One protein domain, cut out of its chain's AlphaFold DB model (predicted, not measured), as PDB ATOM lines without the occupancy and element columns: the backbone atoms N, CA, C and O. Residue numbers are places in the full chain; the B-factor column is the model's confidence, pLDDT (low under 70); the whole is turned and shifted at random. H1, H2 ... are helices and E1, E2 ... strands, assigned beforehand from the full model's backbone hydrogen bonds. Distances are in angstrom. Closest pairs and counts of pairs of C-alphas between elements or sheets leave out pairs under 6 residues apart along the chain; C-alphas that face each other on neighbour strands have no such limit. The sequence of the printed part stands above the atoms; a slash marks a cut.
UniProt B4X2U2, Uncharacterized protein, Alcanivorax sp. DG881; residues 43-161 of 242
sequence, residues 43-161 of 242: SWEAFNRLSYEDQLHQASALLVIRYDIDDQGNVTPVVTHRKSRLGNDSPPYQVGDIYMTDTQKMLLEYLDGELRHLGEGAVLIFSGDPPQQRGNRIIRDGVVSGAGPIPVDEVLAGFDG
ATOM      1  N   SER A  43     304.487 251.831 366.741       58.28
ATOM      2  CA  SER A  43     304.217 250.450 367.161       58.28
ATOM      3  C   SER A  43     305.413 249.529 366.907       58.28
ATOM      4  O   SER A  43     305.738 248.701 367.758       58.28
ATOM      5  N   TRP A  44     306.101 249.709 365.774       64.38
ATOM      6  CA  TRP A  44     307.289 248.941 365.411       64.38
ATOM      7  C   TRP A  44     308.473 249.298 366.314       64.38
ATOM      8  O   TRP A  44     309.063 248.414 366.934       64.38
ATOM      9  N   GLU A  45     308.762 250.594 366.477       61.19
ATOM     10  CA  GLU A  45     309.837 251.057 367.362       61.19
ATOM     11  C   GLU A  45     309.599 250.672 368.828       61.19
ATOM     12  O   GLU A  45     310.524 250.220 369.500       61.19
ATOM     13  N   ALA A  46     308.373 250.848 369.337       67.75
ATOM     14  CA  ALA A  46     308.055 250.517 370.724       67.75
ATOM     15  C   ALA A  46     308.221 249.018 370.995       67.75
ATOM     16  O   ALA A  46     308.794 248.665 372.018       67.75
ATOM     17  N   PHE A  47     307.787 248.148 370.072       72.94
ATOM     18  CA  PHE A  47     307.978 246.702 370.204       72.94
ATOM     19  C   PHE A  47     309.463 246.314 370.162       72.94
ATOM     20  O   PHE A  47     309.907 245.487 370.951       72.94
ATOM     21  N   ASN A  48     310.255 246.937 369.288       69.38
ATOM     22  CA  ASN A  48     311.677 246.615 369.144       69.38
ATOM     23  C   ASN A  48     312.553 247.155 370.293       69.38
ATOM     24  O   ASN A  48     313.639 246.618 370.514       69.38
ATOM     25  N   ARG A  49     312.078 248.167 371.038       69.12
ATOM     26  CA  ARG A  49     312.686 248.671 372.288       69.12
ATOM     27  C   ARG A  49     312.349 247.824 373.534       69.12
ATOM     28  O   ARG A  49     312.912 248.083 374.593       69.12
ATOM     29  N   LEU A  50     311.449 246.838 373.446       73.19
ATOM     30  CA  LEU A  50     311.146 245.911 374.549       73.19
ATOM     31  C   LEU A  50     312.311 244.939 374.821       73.19
ATOM     32  O   LEU A  50     313.047 244.590 373.895       73.19
ATOM     33  N   SER A  51     312.412 244.424 376.053       74.81
ATOM     34  CA  SER A  51     313.293 243.290 376.384       74.81
ATOM     35  C   SER A  51     312.926 242.043 375.560       74.81
ATOM     36  O   SER A  51     311.801 241.927 375.073       74.81
ATOM     37  N   TYR A  52     313.834 241.075 375.388       79.56
ATOM     38  CA  TYR A  52     313.500 239.863 374.618       79.56
ATOM     39  C   TYR A  52     312.385 239.026 375.275       79.56
ATOM     40  O   TYR A  52     311.552 238.449 374.573       79.56
ATOM     41  N   GLU A  53     312.312 239.027 376.611       84.44
ATOM     42  CA  GLU A  53     311.205 238.427 377.362       84.44
ATOM     43  C   GLU A  53     309.880 239.145 377.059       84.44
ATOM     44  O   GLU A  53     308.918 238.501 376.645       84.44
ATOM     45  N   ASP A  54     309.848 240.479 377.138       83.56
ATOM     46  CA  ASP A  54     308.672 241.286 376.793       83.56
ATOM     47  C   ASP A  54     308.249 241.118 375.325       83.56
ATOM     48  O   ASP A  54     307.056 241.015 375.040       83.56
ATOM     49  N   GLN A  55     309.199 241.048 374.382       86.88
ATOM     50  CA  GLN A  55     308.913 240.772 372.967       86.88
ATOM     51  C   GLN A  55     308.203 239.422 372.818       86.88
ATOM     52  O   GLN A  55     307.195 239.328 372.117       86.88
ATOM     53  N   LEU A  56     308.673 238.381 373.513       89.56
ATOM     54  CA  LEU A  56     308.041 237.061 373.510       89.56
ATOM     55  C   LEU A  56     306.694 237.051 374.239       89.56
ATOM     56  O   LEU A  56     305.759 236.410 373.763       89.56
ATOM     57  N   HIS A  57     306.539 237.779 375.347       89.00
ATOM     58  CA  HIS A  57     305.284 237.889 376.104       89.00
ATOM     59  C   HIS A  57     304.216 238.715 375.362       89.00
ATOM     60  O   HIS A  57     303.030 238.419 375.489       89.00
ATOM     61  N   GLN A  58     304.612 239.683 374.526       88.94
ATOM     62  CA  GLN A  58     303.705 240.557 373.761       88.94
ATOM     63  C   GLN A  58     303.493 240.133 372.293       88.94
ATOM     64  O   GLN A  58     302.593 240.649 371.630       88.94
ATOM     65  N   ALA A  59     304.280 239.189 371.766       92.00
ATOM     66  CA  ALA A  59     304.139 238.662 370.404       92.00
ATOM     67  C   ALA A  59     302.725 238.126 370.084       92.00
ATOM     68  O   ALA A  59     302.071 237.489 370.912       92.00
ATOM     69  N   SER A  60     302.264 238.285 368.843       94.56
ATOM     70  CA  SER A  60     301.050 237.607 368.371       94.56
ATOM     71  C   SER A  60     301.328 236.163 367.952       94.56
ATOM     72  O   SER A  60     300.482 235.289 368.157       94.56
ATOM     73  N   ALA A  61     302.523 235.892 367.420       95.25
ATOM     74  CA  ALA A  61     302.960 234.566 367.000       95.25
ATOM     75  C   ALA A  61     304.492 234.434 366.963       95.25
ATOM     76  O   ALA A  61     305.223 235.426 366.976       95.25
ATOM     77  N   LEU A  62     304.962 233.191 366.892       95.06
ATOM     78  CA  LEU A  62     306.370 232.820 366.807       95.06
ATOM     79  C   LEU A  62     306.544 231.643 365.844       95.06
ATOM     80  O   LEU A  62     305.764 230.688 365.876       95.06
ATOM     81  N   LEU A  63     307.591 231.698 365.021       96.25
ATOM     82  CA  LEU A  63     308.097 230.558 364.252       96.25
ATOM     83  C   LEU A  63     309.535 230.254 364.675       96.25
ATOM     84  O   LEU A  63     310.292 231.163 365.013       96.25
ATOM     85  N   VAL A  64     309.927 228.988 364.593       96.44
ATOM     86  CA  VAL A  64     311.333 228.572 364.603       96.44
ATOM     87  C   VAL A  64     311.623 227.942 363.251       96.44
ATOM     88  O   VAL A  64     310.940 226.994 362.859       96.44
ATOM     89  N   ILE A  65     312.621 228.460 362.542       95.88
ATOM     90  CA  ILE A  65     313.100 227.924 361.265       95.88
ATOM     91  C   ILE A  65     314.488 227.308 361.443       95.88
ATOM     92  O   ILE A  65     315.299 227.828 362.204       95.88
ATOM     93  N   ARG A  66     314.753 226.207 360.739       94.69
ATOM     94  CA  ARG A  66     316.079 225.590 360.585       94.69
ATOM     95  C   ARG A  66     316.547 225.798 359.148       94.69
ATOM     96  O   ARG A  66     315.731 225.700 358.234       94.69
ATOM     97  N   TYR A  67     317.826 226.072 358.949       91.88
ATOM     98  CA  TYR A  67     318.436 226.170 357.630       91.88
ATOM     99  C   TYR A  67     318.979 224.801 357.210       91.88
ATOM    100  O   TYR A  67     320.036 224.376 357.667       91.88
ATOM    101  N   ASP A  68     318.241 224.103 356.346       92.12
ATOM    102  CA  ASP A  68     318.730 222.891 355.689       92.12
ATOM    103  C   ASP A  68     319.613 223.297 354.507       92.12
ATOM    104  O   ASP A  68     319.142 223.951 353.577       92.12
ATOM    105  N   ILE A  69     320.893 222.930 354.565       87.50
ATOM    106  CA  ILE A  69     321.914 223.284 353.570       87.50
ATOM    107  C   ILE A  69     322.284 222.019 352.789       87.50
ATOM    108  O   ILE A  69     322.588 220.992 353.399       87.50
ATOM    109  N   ASP A  70     322.231 222.071 351.456       88.75
ATOM    110  CA  ASP A  70     322.573 220.929 350.594       88.75
ATOM    111  C   ASP A  70     324.071 220.854 350.222       88.75
ATOM    112  O   ASP A  70     324.860 221.752 350.516       88.75
ATOM    113  N   ASP A  71     324.467 219.773 349.537       87.62
ATOM    114  CA  ASP A  71     325.840 219.541 349.041       87.62
ATOM    115  C   ASP A  71     326.329 220.619 348.042       87.62
ATOM    116  O   ASP A  71     327.486 220.595 347.614       87.62
ATOM    117  N   GLN A  72     325.452 221.531 347.609       85.75
ATOM    118  CA  GLN A  72     325.737 222.643 346.704       85.75
ATOM    119  C   GLN A  72     325.709 224.010 347.419       85.75
ATOM    120  O   GLN A  72     325.997 225.022 346.781       85.75
ATOM    121  N   GLY A  73     325.408 224.048 348.723       80.31
ATOM    122  CA  GLY A  73     325.319 225.265 349.532       80.31
ATOM    123  C   GLY A  73     323.967 225.986 349.477       80.31
ATOM    124  O   GLY A  73     323.844 227.066 350.055       80.31
ATOM    125  N   ASN A  74     322.941 225.430 348.818       86.88
ATOM    126  CA  ASN A  74     321.619 226.059 348.776       86.88
ATOM    127  C   ASN A  74     320.926 225.933 350.138       86.88
ATOM    128  O   ASN A  74     320.866 224.847 350.714       86.88
ATOM    129  N   VAL A  75     320.336 227.032 350.615       88.38
ATOM    130  CA  VAL A  75     319.648 227.085 351.911       88.38
ATOM    131  C   VAL A  75     318.138 226.933 351.743       88.38
ATOM    132  O   VAL A  75     317.486 227.745 351.087       88.38
ATOM    133  N   THR A  76     317.560 225.938 352.416       93.00
ATOM    134  CA  THR A  76     316.113 225.746 352.560       93.00
ATOM    135  C   THR A  76     315.694 226.046 354.006       93.00
ATOM    136  O   THR A  76     315.973 225.242 354.896       93.00
ATOM    137  N   PRO A  77     315.015 227.175 354.289       94.06
ATOM    138  CA  PRO A  77     314.483 227.458 355.620       94.06
ATOM    139  C   PRO A  77     313.228 226.616 355.884       94.06
ATOM    140  O   PRO A  77     312.189 226.848 355.269       94.06
ATOM    141  N   VAL A  78     313.301 225.650 356.798       97.00
ATOM    142  CA  VAL A  78     312.189 224.755 357.160       97.00
ATOM    143  C   VAL A  78     311.634 225.137 358.529       97.00
ATOM    144  O   VAL A  78     312.376 225.212 359.508       97.00
ATOM    145  N   VAL A  79     310.320 225.347 358.629       97.44
ATOM    146  CA  VAL A  79     309.634 225.614 359.902       97.44
ATOM    147  C   VAL A  79     309.669 224.358 360.774       97.44
ATOM    148  O   VAL A  79     309.051 223.346 360.449       97.44
ATOM    149  N   THR A  80     310.370 224.421 361.905       97.25
ATOM    150  CA  THR A  80     310.451 223.325 362.889       97.25
ATOM    151  C   THR A  80     309.419 223.465 364.002       97.25
ATOM    152  O   THR A  80     308.891 222.461 364.470       97.25
ATOM    153  N   HIS A  81     309.084 224.699 364.393       95.94
ATOM    154  CA  HIS A  81     308.090 224.982 365.428       95.94
ATOM    155  C   HIS A  81     307.249 226.208 365.066       95.94
ATOM    156  O   HIS A  81     307.725 227.140 364.415       95.94
ATOM    157  N   ARG A  82     306.003 226.231 365.547       93.94
ATOM    158  CA  ARG A  82     305.080 227.365 365.433       93.94
ATOM    159  C   ARG A  82     304.259 227.515 366.711       93.94
ATOM    160  O   ARG A  82     303.780 226.522 367.252       93.94
ATOM    161  N   LYS A  83     304.034 228.759 367.137       94.19
ATOM    162  CA  LYS A  83     303.035 229.138 368.147       94.19
ATOM    163  C   LYS A  83     302.281 230.396 367.707       94.19
ATOM    164  O   LYS A  83     302.838 231.245 367.018       94.19
ATOM    165  N   SER A  84     301.016 230.526 368.099       93.88
ATOM    166  CA  SER A  84     300.191 231.711 367.823       93.88
ATOM    167  C   SER A  84     299.171 231.930 368.934       93.88
ATOM    168  O   SER A  84     298.528 230.981 369.383       93.88
ATOM    169  N   ARG A  85     299.015 233.183 369.373       92.75
ATOM    170  CA  ARG A  85     298.033 233.600 370.390       92.75
ATOM    171  C   ARG A  85     296.699 234.046 369.783       92.75
ATOM    172  O   ARG A  85     295.725 234.184 370.514       92.75
ATOM    173  N   LEU A  86     296.620 234.225 368.461       87.06
ATOM    174  CA  LEU A  86     295.421 234.736 367.774       87.06
ATOM    175  C   LEU A  86     294.296 233.698 367.589       87.06
ATOM    176  O   LEU A  86     293.285 233.990 366.951       87.06
ATOM    177  N   GLY A  87     294.462 232.471 368.099       79.50
ATOM    178  CA  GLY A  87     293.467 231.397 367.976       79.50
ATOM    179  C   GLY A  87     293.182 230.956 366.533       79.50
ATOM    180  O   GLY A  87     292.172 230.305 366.278       79.50
ATOM    181  N   ASN A  88     294.050 231.330 365.592       78.62
ATOM    182  CA  ASN A  88     293.928 231.072 364.164       78.62
ATOM    183  C   ASN A  88     295.284 230.631 363.580       78.62
ATOM    184  O   ASN A  88     296.312 230.639 364.267       78.62
ATOM    185  N   ASP A  89     295.306 230.244 362.304       79.75
ATOM    186  CA  ASP A  89     296.525 229.740 361.668       79.75
ATOM    187  C   ASP A  89     297.559 230.815 361.289       79.75
ATOM    188  O   ASP A  89     298.564 230.492 360.679       79.75
ATOM    189  N   SER A  90     297.410 232.074 361.701       82.50
ATOM    190  CA  SER A  90     298.385 233.126 361.380       82.50
ATOM    191  C   SER A  90     299.666 233.030 362.237       82.50
ATOM    192  O   SER A  90     299.567 232.717 363.431       82.50
ATOM    193  N   PRO A  91     300.860 233.332 361.682       83.75
ATOM    194  CA  PRO A  91     301.166 233.358 360.249       83.75
ATOM    195  C   PRO A  91     301.023 231.937 359.657       83.75
ATOM    196  O   PRO A  91     301.367 230.983 360.357       83.75
ATOM    197  N   PRO A  92     300.552 231.802 358.396       89.44
ATOM    198  CA  PRO A  92     299.865 230.619 357.827       89.44
ATOM    199  C   PRO A  92     300.671 229.313 357.701       89.44
ATOM    200  O   PRO A  92     300.169 228.346 357.133       89.44
ATOM    201  N   TYR A  93     301.903 229.287 358.198       92.88
ATOM    202  CA  TYR A  93     302.825 228.165 358.088       92.88
ATOM    203  C   TYR A  93     302.465 227.022 359.045       92.88
ATOM    204  O   TYR A  93     301.866 227.224 360.100       92.88
ATOM    205  N   GLN A  94     302.903 225.818 358.707       93.81
ATOM    206  CA  GLN A  94     302.857 224.618 359.536       93.81
ATOM    207  C   GLN A  94     304.268 224.034 359.705       93.81
ATOM    208  O   GLN A  94     305.212 224.425 359.019       93.81
ATOM    209  N   VAL A  95     304.438 223.098 360.642       95.50
ATOM    210  CA  VAL A  95     305.729 222.414 360.827       95.50
ATOM    211  C   VAL A  95     306.032 221.547 359.602       95.50
ATOM    212  O   VAL A  95     305.224 220.700 359.225       95.50
ATOM    213  N   GLY A  96     307.202 221.759 359.002       96.44
ATOM    214  CA  GLY A  96     307.622 221.171 357.728       96.44
ATOM    215  C   GLY A  96     307.458 222.090 356.510       96.44
ATOM    216  O   GLY A  96     307.987 221.756 355.451       96.44
ATOM    217  N   ASP A  97     306.789 223.242 356.636       97.06
ATOM    218  CA  ASP A  97     306.688 224.209 355.537       97.06
ATOM    219  C   ASP A  97     308.021 224.923 355.280       97.06
ATOM    220  O   ASP A  97     308.808 225.175 356.198       97.06
ATOM    221  N   ILE A  98     308.243 225.320 354.024       96.31
ATOM    222  CA  ILE A  98     309.388 226.148 353.637       96.31
ATOM    223  C   ILE A  98     309.050 227.622 353.902       96.31
ATOM    224  O   ILE A  98     308.156 228.196 353.276       96.31
ATOM    225  N   TYR A  99     309.792 228.257 354.806       94.19
ATOM    226  CA  TYR A  99     309.681 229.684 355.082       94.19
ATOM    227  C   TYR A  99     310.504 230.486 354.063       94.19
ATOM    228  O   TYR A  99     311.654 230.837 354.307       94.19
ATOM    229  N   MET A 100     309.917 230.766 352.897       91.19
ATOM    230  CA  MET A 100     310.542 231.579 351.847       91.19
ATOM    231  C   MET A 100     309.647 232.772 351.482       91.19
ATOM    232  O   MET A 100     308.908 232.744 350.501       91.19
ATOM    233  N   THR A 101     309.681 233.813 352.316       88.69
ATOM    234  CA  THR A 101     309.134 235.140 351.981       88.69
ATOM    235  C   THR A 101     310.105 235.902 351.078       88.69
ATOM    236  O   THR A 101     311.293 235.585 351.058       88.69
ATOM    237  N   ASP A 102     309.648 236.950 350.383       82.56
ATOM    238  CA  ASP A 102     310.550 237.818 349.604       82.56
ATOM    239  C   ASP A 102     311.669 238.405 350.485       82.56
ATOM    240  O   ASP A 102     312.824 238.451 350.075       82.56
ATOM    241  N   THR A 103     311.358 238.773 351.735       78.25
ATOM    242  CA  THR A 103     312.343 239.233 352.729       78.25
ATOM    243  C   THR A 103     313.366 238.155 353.085       78.25
ATOM    244  O   THR A 103     314.560 238.440 353.100       78.25
ATOM    245  N   GLN A 104     312.932 236.914 353.341       84.50
ATOM    246  CA  GLN A 104     313.854 235.811 353.633       84.50
ATOM    247  C   GLN A 104     314.711 235.461 352.412       84.50
ATOM    248  O   GLN A 104     315.895 235.174 352.562       84.50
ATOM    249  N   LYS A 105     314.137 235.523 351.205       84.75
ATOM    250  CA  LYS A 105     314.864 235.316 349.952       84.75
ATOM    251  C   LYS A 105     315.946 236.381 349.765       84.75
ATOM    252  O   LYS A 105     317.095 236.020 349.557       84.75
ATOM    253  N   MET A 106     315.607 237.664 349.921       81.12
ATOM    254  CA  MET A 106     316.581 238.761 349.846       81.12
ATOM    255  C   MET A 106     317.685 238.636 350.904       81.12
ATOM    256  O   MET A 106     318.834 238.915 350.592       81.12
ATOM    257  N   LEU A 107     317.374 238.170 352.121       79.75
ATOM    258  CA  LEU A 107     318.384 237.898 353.152       79.75
ATOM    259  C   LEU A 107     319.356 236.780 352.733       79.75
ATOM    260  O   LEU A 107     320.559 236.918 352.918       79.75
ATOM    261  N   LEU A 108     318.850 235.685 352.156       81.56
ATOM    262  CA  LEU A 108     319.687 234.582 351.668       81.56
ATOM    263  C   LEU A 108     320.508 234.967 350.427       81.56
ATOM    264  O   LEU A 108     321.634 234.508 350.288       81.56
ATOM    265  N   GLU A 109     319.961 235.811 349.546       80.25
ATOM    266  CA  GLU A 109     320.657 236.324 348.358       80.25
ATOM    267  C   GLU A 109     321.706 237.395 348.708       80.25
ATOM    268  O   GLU A 109     322.749 237.443 348.067       80.25
ATOM    269  N   TYR A 110     321.469 238.224 349.731       71.94
ATOM    270  CA  TYR A 110     322.428 239.231 350.208       71.94
ATOM    271  C   TYR A 110     323.666 238.606 350.866       71.94
ATOM    272  O   TYR A 110     324.759 239.145 350.748       71.94
ATOM    273  N   LEU A 111     323.504 237.460 351.534       67.75
ATOM    274  CA  LEU A 111     324.591 236.779 352.242       67.75
ATOM    275  C   LEU A 111     325.484 235.902 351.336       67.75
ATOM    276  O   LEU A 111     326.351 235.228 351.871       67.75
ATOM    277  N   ASP A 112     325.254 235.864 350.014       63.28
ATOM    278  CA  ASP A 112     326.081 235.286 348.917       63.28
ATOM    279  C   ASP A 112     327.014 234.087 349.244       63.28
ATOM    280  O   ASP A 112     328.154 233.999 348.793       63.28
ATOM    281  N   GLY A 113     326.537 233.123 350.042       53.97
ATOM    282  CA  GLY A 113     327.307 231.933 350.436       53.97
ATOM    283  C   GLY A 113     328.151 232.064 351.715       53.97
ATOM    284  O   GLY A 113     328.726 231.067 352.156       53.97
ATOM    285  N   GLU A 114     328.156 233.215 352.392       62.41
ATOM    286  CA  GLU A 114     328.669 233.394 353.759       62.41
ATOM    287  C   GLU A 114     327.724 232.782 354.811       62.41
ATOM    288  O   GLU A 114     327.241 233.414 355.755       62.41
ATOM    289  N   LEU A 115     327.500 231.472 354.681       61.62
ATOM    290  CA  LEU A 115     326.665 230.648 355.559       61.62
ATOM    291  C   LEU A 115     327.083 230.739 357.043       61.62
ATOM    292  O   LEU A 115     326.265 230.467 357.925       61.62
ATOM    293  N   ARG A 116     328.318 231.194 357.329       58.78
ATOM    294  CA  ARG A 116     328.800 231.531 358.681       58.78
ATOM    295  C   ARG A 116     327.834 232.453 359.430       58.78
ATOM    296  O   ARG A 116     327.606 232.240 360.622       58.78
ATOM    297  N   HIS A 117     327.191 233.394 358.743       63.09
ATOM    298  CA  HIS A 117     326.291 234.385 359.343       63.09
ATOM    299  C   HIS A 117     324.878 233.863 359.629       63.09
ATOM    300  O   HIS A 117     324.234 234.338 360.562       63.09
ATOM    301  N   LEU A 118     324.413 232.842 358.901       68.38
ATOM    302  CA  LEU A 118     323.064 232.280 359.060       68.38
ATOM    303  C   LEU A 118     322.899 231.397 360.303       68.38
ATOM    304  O   LEU A 118     321.811 231.358 360.876       68.38
ATOM    305  N   GLY A 119     323.953 230.684 360.711       77.44
ATOM    306  CA  GLY A 119     323.855 229.665 361.758       77.44
ATOM    307  C   GLY A 119     322.980 228.472 361.345       77.44
ATOM    308  O   GLY A 119     322.810 228.177 360.165       77.44
ATOM    309  N   GLU A 120     322.412 227.778 362.328       83.19
ATOM    310  CA  GLU A 120     321.556 226.598 362.132       83.19
ATOM    311  C   GLU A 120     320.109 226.955 361.763       83.19
ATOM    312  O   GLU A 120     319.331 226.094 361.346       83.19
ATOM    313  N   GLY A 121     319.704 228.208 361.972       88.25
ATOM    314  CA  GLY A 121     318.309 228.617 361.899       88.25
ATOM    315  C   GLY A 121     318.044 229.972 362.544       88.25
ATOM    316  O   GLY A 121     318.964 230.719 362.879       88.25
ATOM    317  N   ALA A 122     316.767 230.281 362.754       89.25
ATOM    318  CA  ALA A 122     316.347 231.482 363.465       89.25
ATOM    319  C   ALA A 122     315.012 231.301 364.202       89.25
ATOM    320  O   ALA A 122     314.114 230.590 363.747       89.25
ATOM    321  N   VAL A 123     314.846 232.028 365.307       91.94
ATOM    322  CA  VAL A 123     313.529 232.312 365.893       91.94
ATOM    323  C   VAL A 123     312.994 233.596 365.270       91.94
ATOM    324  O   VAL A 123     313.682 234.617 365.269       91.94
ATOM    325  N   LEU A 124     311.765 233.555 364.757       92.50
ATOM    326  CA  LEU A 124     311.069 234.683 364.142       92.50
ATOM    327  C   LEU A 124     309.887 235.101 365.021       92.50
ATOM    328  O   LEU A 124     308.973 234.309 365.262       92.50
ATOM    329  N   ILE A 125     309.891 236.353 365.477       91.50
ATOM    330  CA  ILE A 125     308.840 236.941 366.314       91.50
ATOM    331  C   ILE A 125     307.922 237.813 365.456       91.50
ATOM    332  O   ILE A 125     308.386 238.666 364.691       91.50
ATOM    333  N   PHE A 126     306.613 237.624 365.626       92.19
ATOM    334  CA  PHE A 126     305.563 238.375 364.945       92.19
ATOM    335  C   PHE A 126     304.698 239.136 365.955       92.19
ATOM    336  O   PHE A 126     304.419 238.635 367.044       92.19
ATOM    337  N   SER A 127     304.235 240.329 365.583       90.00
ATOM    338  CA  SER A 127     303.339 241.155 366.402       90.00
ATOM    339  C   SER A 127     302.182 241.727 365.577       90.00
ATOM    340  O   SER A 127     302.249 241.779 364.347       90.00
ATOM    341  N   GLY A 128     301.112 242.136 366.262       86.62
ATOM    342  CA  GLY A 128     299.863 242.614 365.662       86.62
ATOM    343  C   GLY A 128     298.926 241.508 365.154       86.62
ATOM    344  O   GLY A 128     299.270 240.324 365.139       86.62
ATOM    345  N   ASP A 129     297.727 241.922 364.743       86.50
ATOM    346  CA  ASP A 129     296.733 241.111 364.032       86.50
ATOM    347  C   ASP A 129     296.277 241.902 362.782       86.50
ATOM    348  O   ASP A 129     295.691 242.978 362.940       86.50
ATOM    349  N   PRO A 130     296.597 241.457 361.548       84.94
ATOM    350  CA  PRO A 130     297.339 240.238 361.218       84.94
ATOM    351  C   PRO A 130     298.813 240.284 361.683       84.94
ATOM    352  O   PRO A 130     299.411 241.364 361.690       84.94
ATOM    353  N   PRO A 131     299.433 239.134 362.024       86.81
ATOM    354  CA  PRO A 131     300.835 239.070 362.431       86.81
ATOM    355  C   PRO A 131     301.785 239.580 361.352       86.81
ATOM    356  O   PRO A 131     301.819 239.064 360.235       86.81
ATOM    357  N   GLN A 132     302.623 240.540 361.724       87.50
ATOM    358  CA  GLN A 132     303.758 240.992 360.930       87.50
ATOM    359  C   GLN A 132     305.053 240.624 361.650       87.50
ATOM    360  O   GLN A 132     305.133 240.750 362.872       87.50
ATOM    361  N   GLN A 133     306.078 240.203 360.908       86.88
ATOM    362  CA  GLN A 133     307.402 239.968 361.484       86.88
ATOM    363  C   GLN A 133     307.933 241.271 362.113       86.88
ATOM    364  O   GLN A 133     307.727 242.369 361.584       86.88
ATOM    365  N   ARG A 134     308.577 241.147 363.276       84.50
ATOM    366  CA  ARG A 134     309.198 242.266 364.003       84.50
ATOM    367  C   ARG A 134     310.662 242.026 364.333       84.50
ATOM    368  O   ARG A 134     311.445 242.965 364.253       84.50
ATOM    369  N   GLY A 135     311.044 240.783 364.612       78.06
ATOM    370  CA  GLY A 135     312.437 240.433 364.858       78.06
ATOM    371  C   GLY A 135     312.773 239.002 364.468       78.06
ATOM    372  O   GLY A 135     311.916 238.119 364.464       78.06
ATOM    373  N   ASN A 136     314.046 238.792 364.166       82.56
ATOM    374  CA  ASN A 136     314.716 237.502 364.134       82.56
ATOM    375  C   ASN A 136     315.751 237.423 365.278       82.56
ATOM    376  O   ASN A 136     316.220 238.444 365.794       82.56
ATOM    377  N   ARG A 137     316.114 236.204 365.676       80.81
ATOM    378  CA  ARG A 137     317.347 235.880 366.415       80.81
ATOM    379  C   ARG A 137     317.932 234.606 365.821       80.81
ATOM    380  O   ARG A 137     317.177 233.675 365.547       80.81
ATOM    381  N   ILE A 138     319.242 234.583 365.596       82.25
ATOM    382  CA  ILE A 138     319.954 233.447 364.994       82.25
ATOM    383  C   ILE A 138     320.080 232.308 366.019       82.25
ATOM    384  O   ILE A 138     320.199 232.560 367.220       82.25
ATOM    385  N   ILE A 139     320.040 231.066 365.530       82.88
ATOM    386  CA  ILE A 139     320.272 229.838 366.300       82.88
ATOM    387  C   ILE A 139     321.642 229.266 365.924       82.88
ATOM    388  O   ILE A 139     321.975 229.186 364.739       82.88
ATOM    389  N   ARG A 140     322.433 228.864 366.920       81.12
ATOM    390  CA  ARG A 140     323.724 228.167 366.776       81.12
ATOM    391  C   ARG A 140     323.835 227.135 367.892       81.12
ATOM    392  O   ARG A 140     323.427 227.443 369.006       81.12
ATOM    393  N   ASP A 141     324.341 225.939 367.611       80.12
ATOM    394  CA  ASP A 141     324.501 224.856 368.594       80.12
ATOM    395  C   ASP A 141     323.216 224.571 369.417       80.12
ATOM    396  O   ASP A 141     323.257 224.288 370.617       80.12
ATOM    397  N   GLY A 142     322.040 224.688 368.784       75.94
ATOM    398  CA  GLY A 142     320.722 224.528 369.410       75.94
ATOM    399  C   GLY A 142     320.255 225.673 370.328       75.94
ATOM    400  O   GLY A 142     319.169 225.571 370.909       75.94
ATOM    401  N   VAL A 143     321.024 226.758 370.461       80.06
ATOM    402  CA  VAL A 143     320.708 227.916 371.314       80.06
ATOM    403  C   VAL A 143     320.514 229.202 370.511       80.06
ATOM    404  O   VAL A 143     321.143 229.439 369.482       80.06
ATOM    405  N   VAL A 144     319.617 230.055 370.994       78.38
ATOM    406  CA  VAL A 144     319.376 231.405 370.489       78.38
ATOM    407  C   VAL A 144     320.413 232.347 371.090       78.38
ATOM    408  O   VAL A 144     320.604 232.367 372.308       78.38
ATOM    409  N   SER A 145     321.070 233.146 370.248       61.28
ATOM    410  CA  SER A 145     321.998 234.182 370.713       61.28
ATOM    411  C   SER A 145     321.237 235.321 371.407       61.28
ATOM    412  O   SER A 145     320.415 235.993 370.777       61.28
ATOM    413  N   GLY A 146     321.537 235.537 372.688       55.00
ATOM    414  CA  GLY A 146     321.000 236.602 373.538       55.00
ATOM    415  C   GLY A 146     321.987 236.955 374.656       55.00
ATOM    416  O   GLY A 146     323.187 236.723 374.495       55.00
ATOM    417  N   ALA A 147     321.489 237.487 375.782       51.00
ATOM    418  CA  ALA A 147     322.289 237.923 376.945       51.00
ATOM    419  C   ALA A 147     323.352 236.897 377.395       51.00
ATOM    420  O   ALA A 147     324.476 237.249 377.738       51.00
ATOM    421  N   GLY A 148     322.954 235.631 377.311       56.31
ATOM    422  CA  GLY A 148     323.788 234.449 377.162       56.31
ATOM    423  C   GLY A 148     323.014 233.455 376.278       56.31
ATOM    424  O   GLY A 148     321.953 233.810 375.749       56.31
ATOM    425  N   PRO A 149     323.486 232.214 376.096       71.12
ATOM    426  CA  PRO A 149     322.817 231.231 375.243       71.12
ATOM    427  C   PRO A 149     321.466 230.776 375.822       71.12
ATOM    428  O   PRO A 149     321.421 230.218 376.918       71.12
ATOM    429  N   ILE A 150     320.371 230.960 375.072       80.25
ATOM    430  CA  ILE A 150     319.016 230.543 375.480       80.25
ATOM    431  C   ILE A 150     318.583 229.310 374.665       80.25
ATOM    432  O   ILE A 150     318.488 229.411 373.440       80.25
ATOM    433  N   PRO A 151     318.271 228.150 375.270       89.12
ATOM    434  CA  PRO A 151     317.735 227.004 374.535       89.12
ATOM    435  C   PRO A 151     316.429 227.334 373.797       89.12
ATOM    436  O   PRO A 151     315.558 228.023 374.330       89.12
ATOM    437  N   VAL A 152     316.247 226.792 372.587       90.50
ATOM    438  CA  VAL A 152     315.015 227.005 371.794       90.50
ATOM    439  C   VAL A 152     313.754 226.581 372.565       90.50
ATOM    440  O   VAL A 152     312.737 227.270 372.494       90.50
ATOM    441  N   ASP A 153     313.826 225.510 373.362       92.44
ATOM    442  CA  ASP A 153     312.720 225.064 374.224       92.44
ATOM    443  C   ASP A 153     312.365 226.083 375.324       92.44
ATOM    444  O   ASP A 153     311.190 226.240 375.659       92.44
ATOM    445  N   GLU A 154     313.344 226.825 375.852       91.25
ATOM    446  CA  GLU A 154     313.110 227.884 376.843       91.25
ATOM    447  C   GLU A 154     312.506 229.133 376.194       91.25
ATOM    448  O   GLU A 154     311.586 229.729 376.751       91.25
ATOM    449  N   VAL A 155     312.908 229.475 374.965       91.00
ATOM    450  CA  VAL A 155     312.246 230.518 374.161       91.00
ATOM    451  C   VAL A 155     310.795 230.141 373.834       91.00
ATOM    452  O   VAL A 155     309.887 230.971 373.939       91.00
ATOM    453  N   LEU A 156     310.542 228.871 373.501       93.75
ATOM    454  CA  LEU A 156     309.190 228.352 373.307       93.75
ATOM    455  C   LEU A 156     308.378 228.392 374.611       93.75
ATOM    456  O   LEU A 156     307.198 228.739 374.557       93.75
ATOM    457  N   ALA A 157     308.967 228.079 375.767       92.75
ATOM    458  CA  ALA A 157     308.305 228.194 377.069       92.75
ATOM    459  C   ALA A 157     308.042 229.660 377.466       92.75
ATOM    460  O   ALA A 157     306.973 229.970 377.992       92.75
ATOM    461  N   GLY A 158     308.958 230.580 377.152       91.56
ATOM    462  CA  GLY A 158     308.782 232.022 377.344       91.56
ATOM    463  C   GLY A 158     307.604 232.581 376.544       91.56
ATOM    464  O   GLY A 158     306.824 233.381 377.055       91.56
ATOM    465  N   PHE A 159     307.368 232.072 375.330       92.88
ATOM    466  CA  PHE A 159     306.145 232.377 374.577       92.88
ATOM    467  C   PHE A 159     304.860 231.837 375.254       92.88
ATOM    468  O   PHE A 159     303.779 232.392 375.053       92.88
ATOM    469  N   ASP A 160     304.934 230.825 376.119       92.19
ATOM    470  CA  ASP A 160     303.782 230.391 376.930       92.19
ATOM    471  C   ASP A 160     303.646 231.188 378.248       92.19
ATOM    472  O   ASP A 160     302.737 230.926 379.035       92.19
ATOM    473  N   GLY A 161     304.514 232.181 378.484       89.25
ATOM    474  CA  GLY A 161     304.532 233.012 379.692       89.25
ATOM    475  C   GLY A 161     305.407 232.464 380.824       89.25
ATOM    476  O   GLY A 161     305.233 232.871 381.974       89.25
TER     477      GLY A 161
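What this domain is: This is residues 43 to 161 of the 242 residues of an uncharacterized protein of Alcanivorax sp. DG881 (UniProt B4X2U2). A strongly twisted wall of four strands has two short helices, H2 and H4, packed over one face, while H1 and H3 only graze the sheet. The turn between E1 and E2 lies at one end of the longest axis. The printed part has 119 residues, with named elements in the order H1 H2 E1 E2 H3 E3 E4 H4; the sheet runs E2 E1 E3 E4, antiparallel throughout, and the class is mixed, helices and strands. It is compact, with a radius of gyration of the C-alphas of 14.0 A and spans of 40 by 31 by 26 A.

How they stand to each other: Begin at H1, residues 43 to 48, which only grazes the sheet; its closest C-alphas to E4, residues 132 to 140, are Trp 44 and Arg 134, 7.1 A apart. Next, H2, residues 52 to 58, lies over E3, residues 121 to 127, at a height over the sheet of 9.3 A. E1, residues 61 to 69, and E2, residues 75 to 84, form a hairpin, with N 64 and O 81 2.9 A apart; E2 bends by 55 degrees at residue 81. H3, residues 102 to 110, only grazes the sheet. E2, H3 and E3 make a split strand-helix-strand unit, two strands running the same way with E1 between them, and its crossover is left-handed. Look for N 124 and O 63, 2.8 A apart, between E3 and E1, and N 137 and O 123, 2.9 A, in the hairpin E3 and E4. H4, residues 152 to 159, lies over E1 and runs along the strands, on the same face as H2. H4 touches H2, closest at the C-alphas of Leu 56 and Phe 159, 5.2 A. In H1, H2, H3 and H4 every O i to N i+4 pair is within hydrogen-bond range.

Where its parts are: Find C-alpha 43 at (304.217, 250.450, 367.161), where H1 begins. E1 starts at C-alpha 61, (302.960, 234.566, 367.000), and runs 25.8 A; E2 runs 25.6 A, E4 24.4 A and E3 20.0 A. H4 ends at C-alpha 159, (306.145, 232.377, 374.577).

The domain as a whole: The C-alphas farthest apart, Ser 43 and Asp 71, are 41.8 A apart. The printed part has no cut; the links E2 to H3 and E4 to H4 are long. The model's pLDDT is under 70 at residues 43 to 46, 48 to 49, 111 to 118 and 145 to 148.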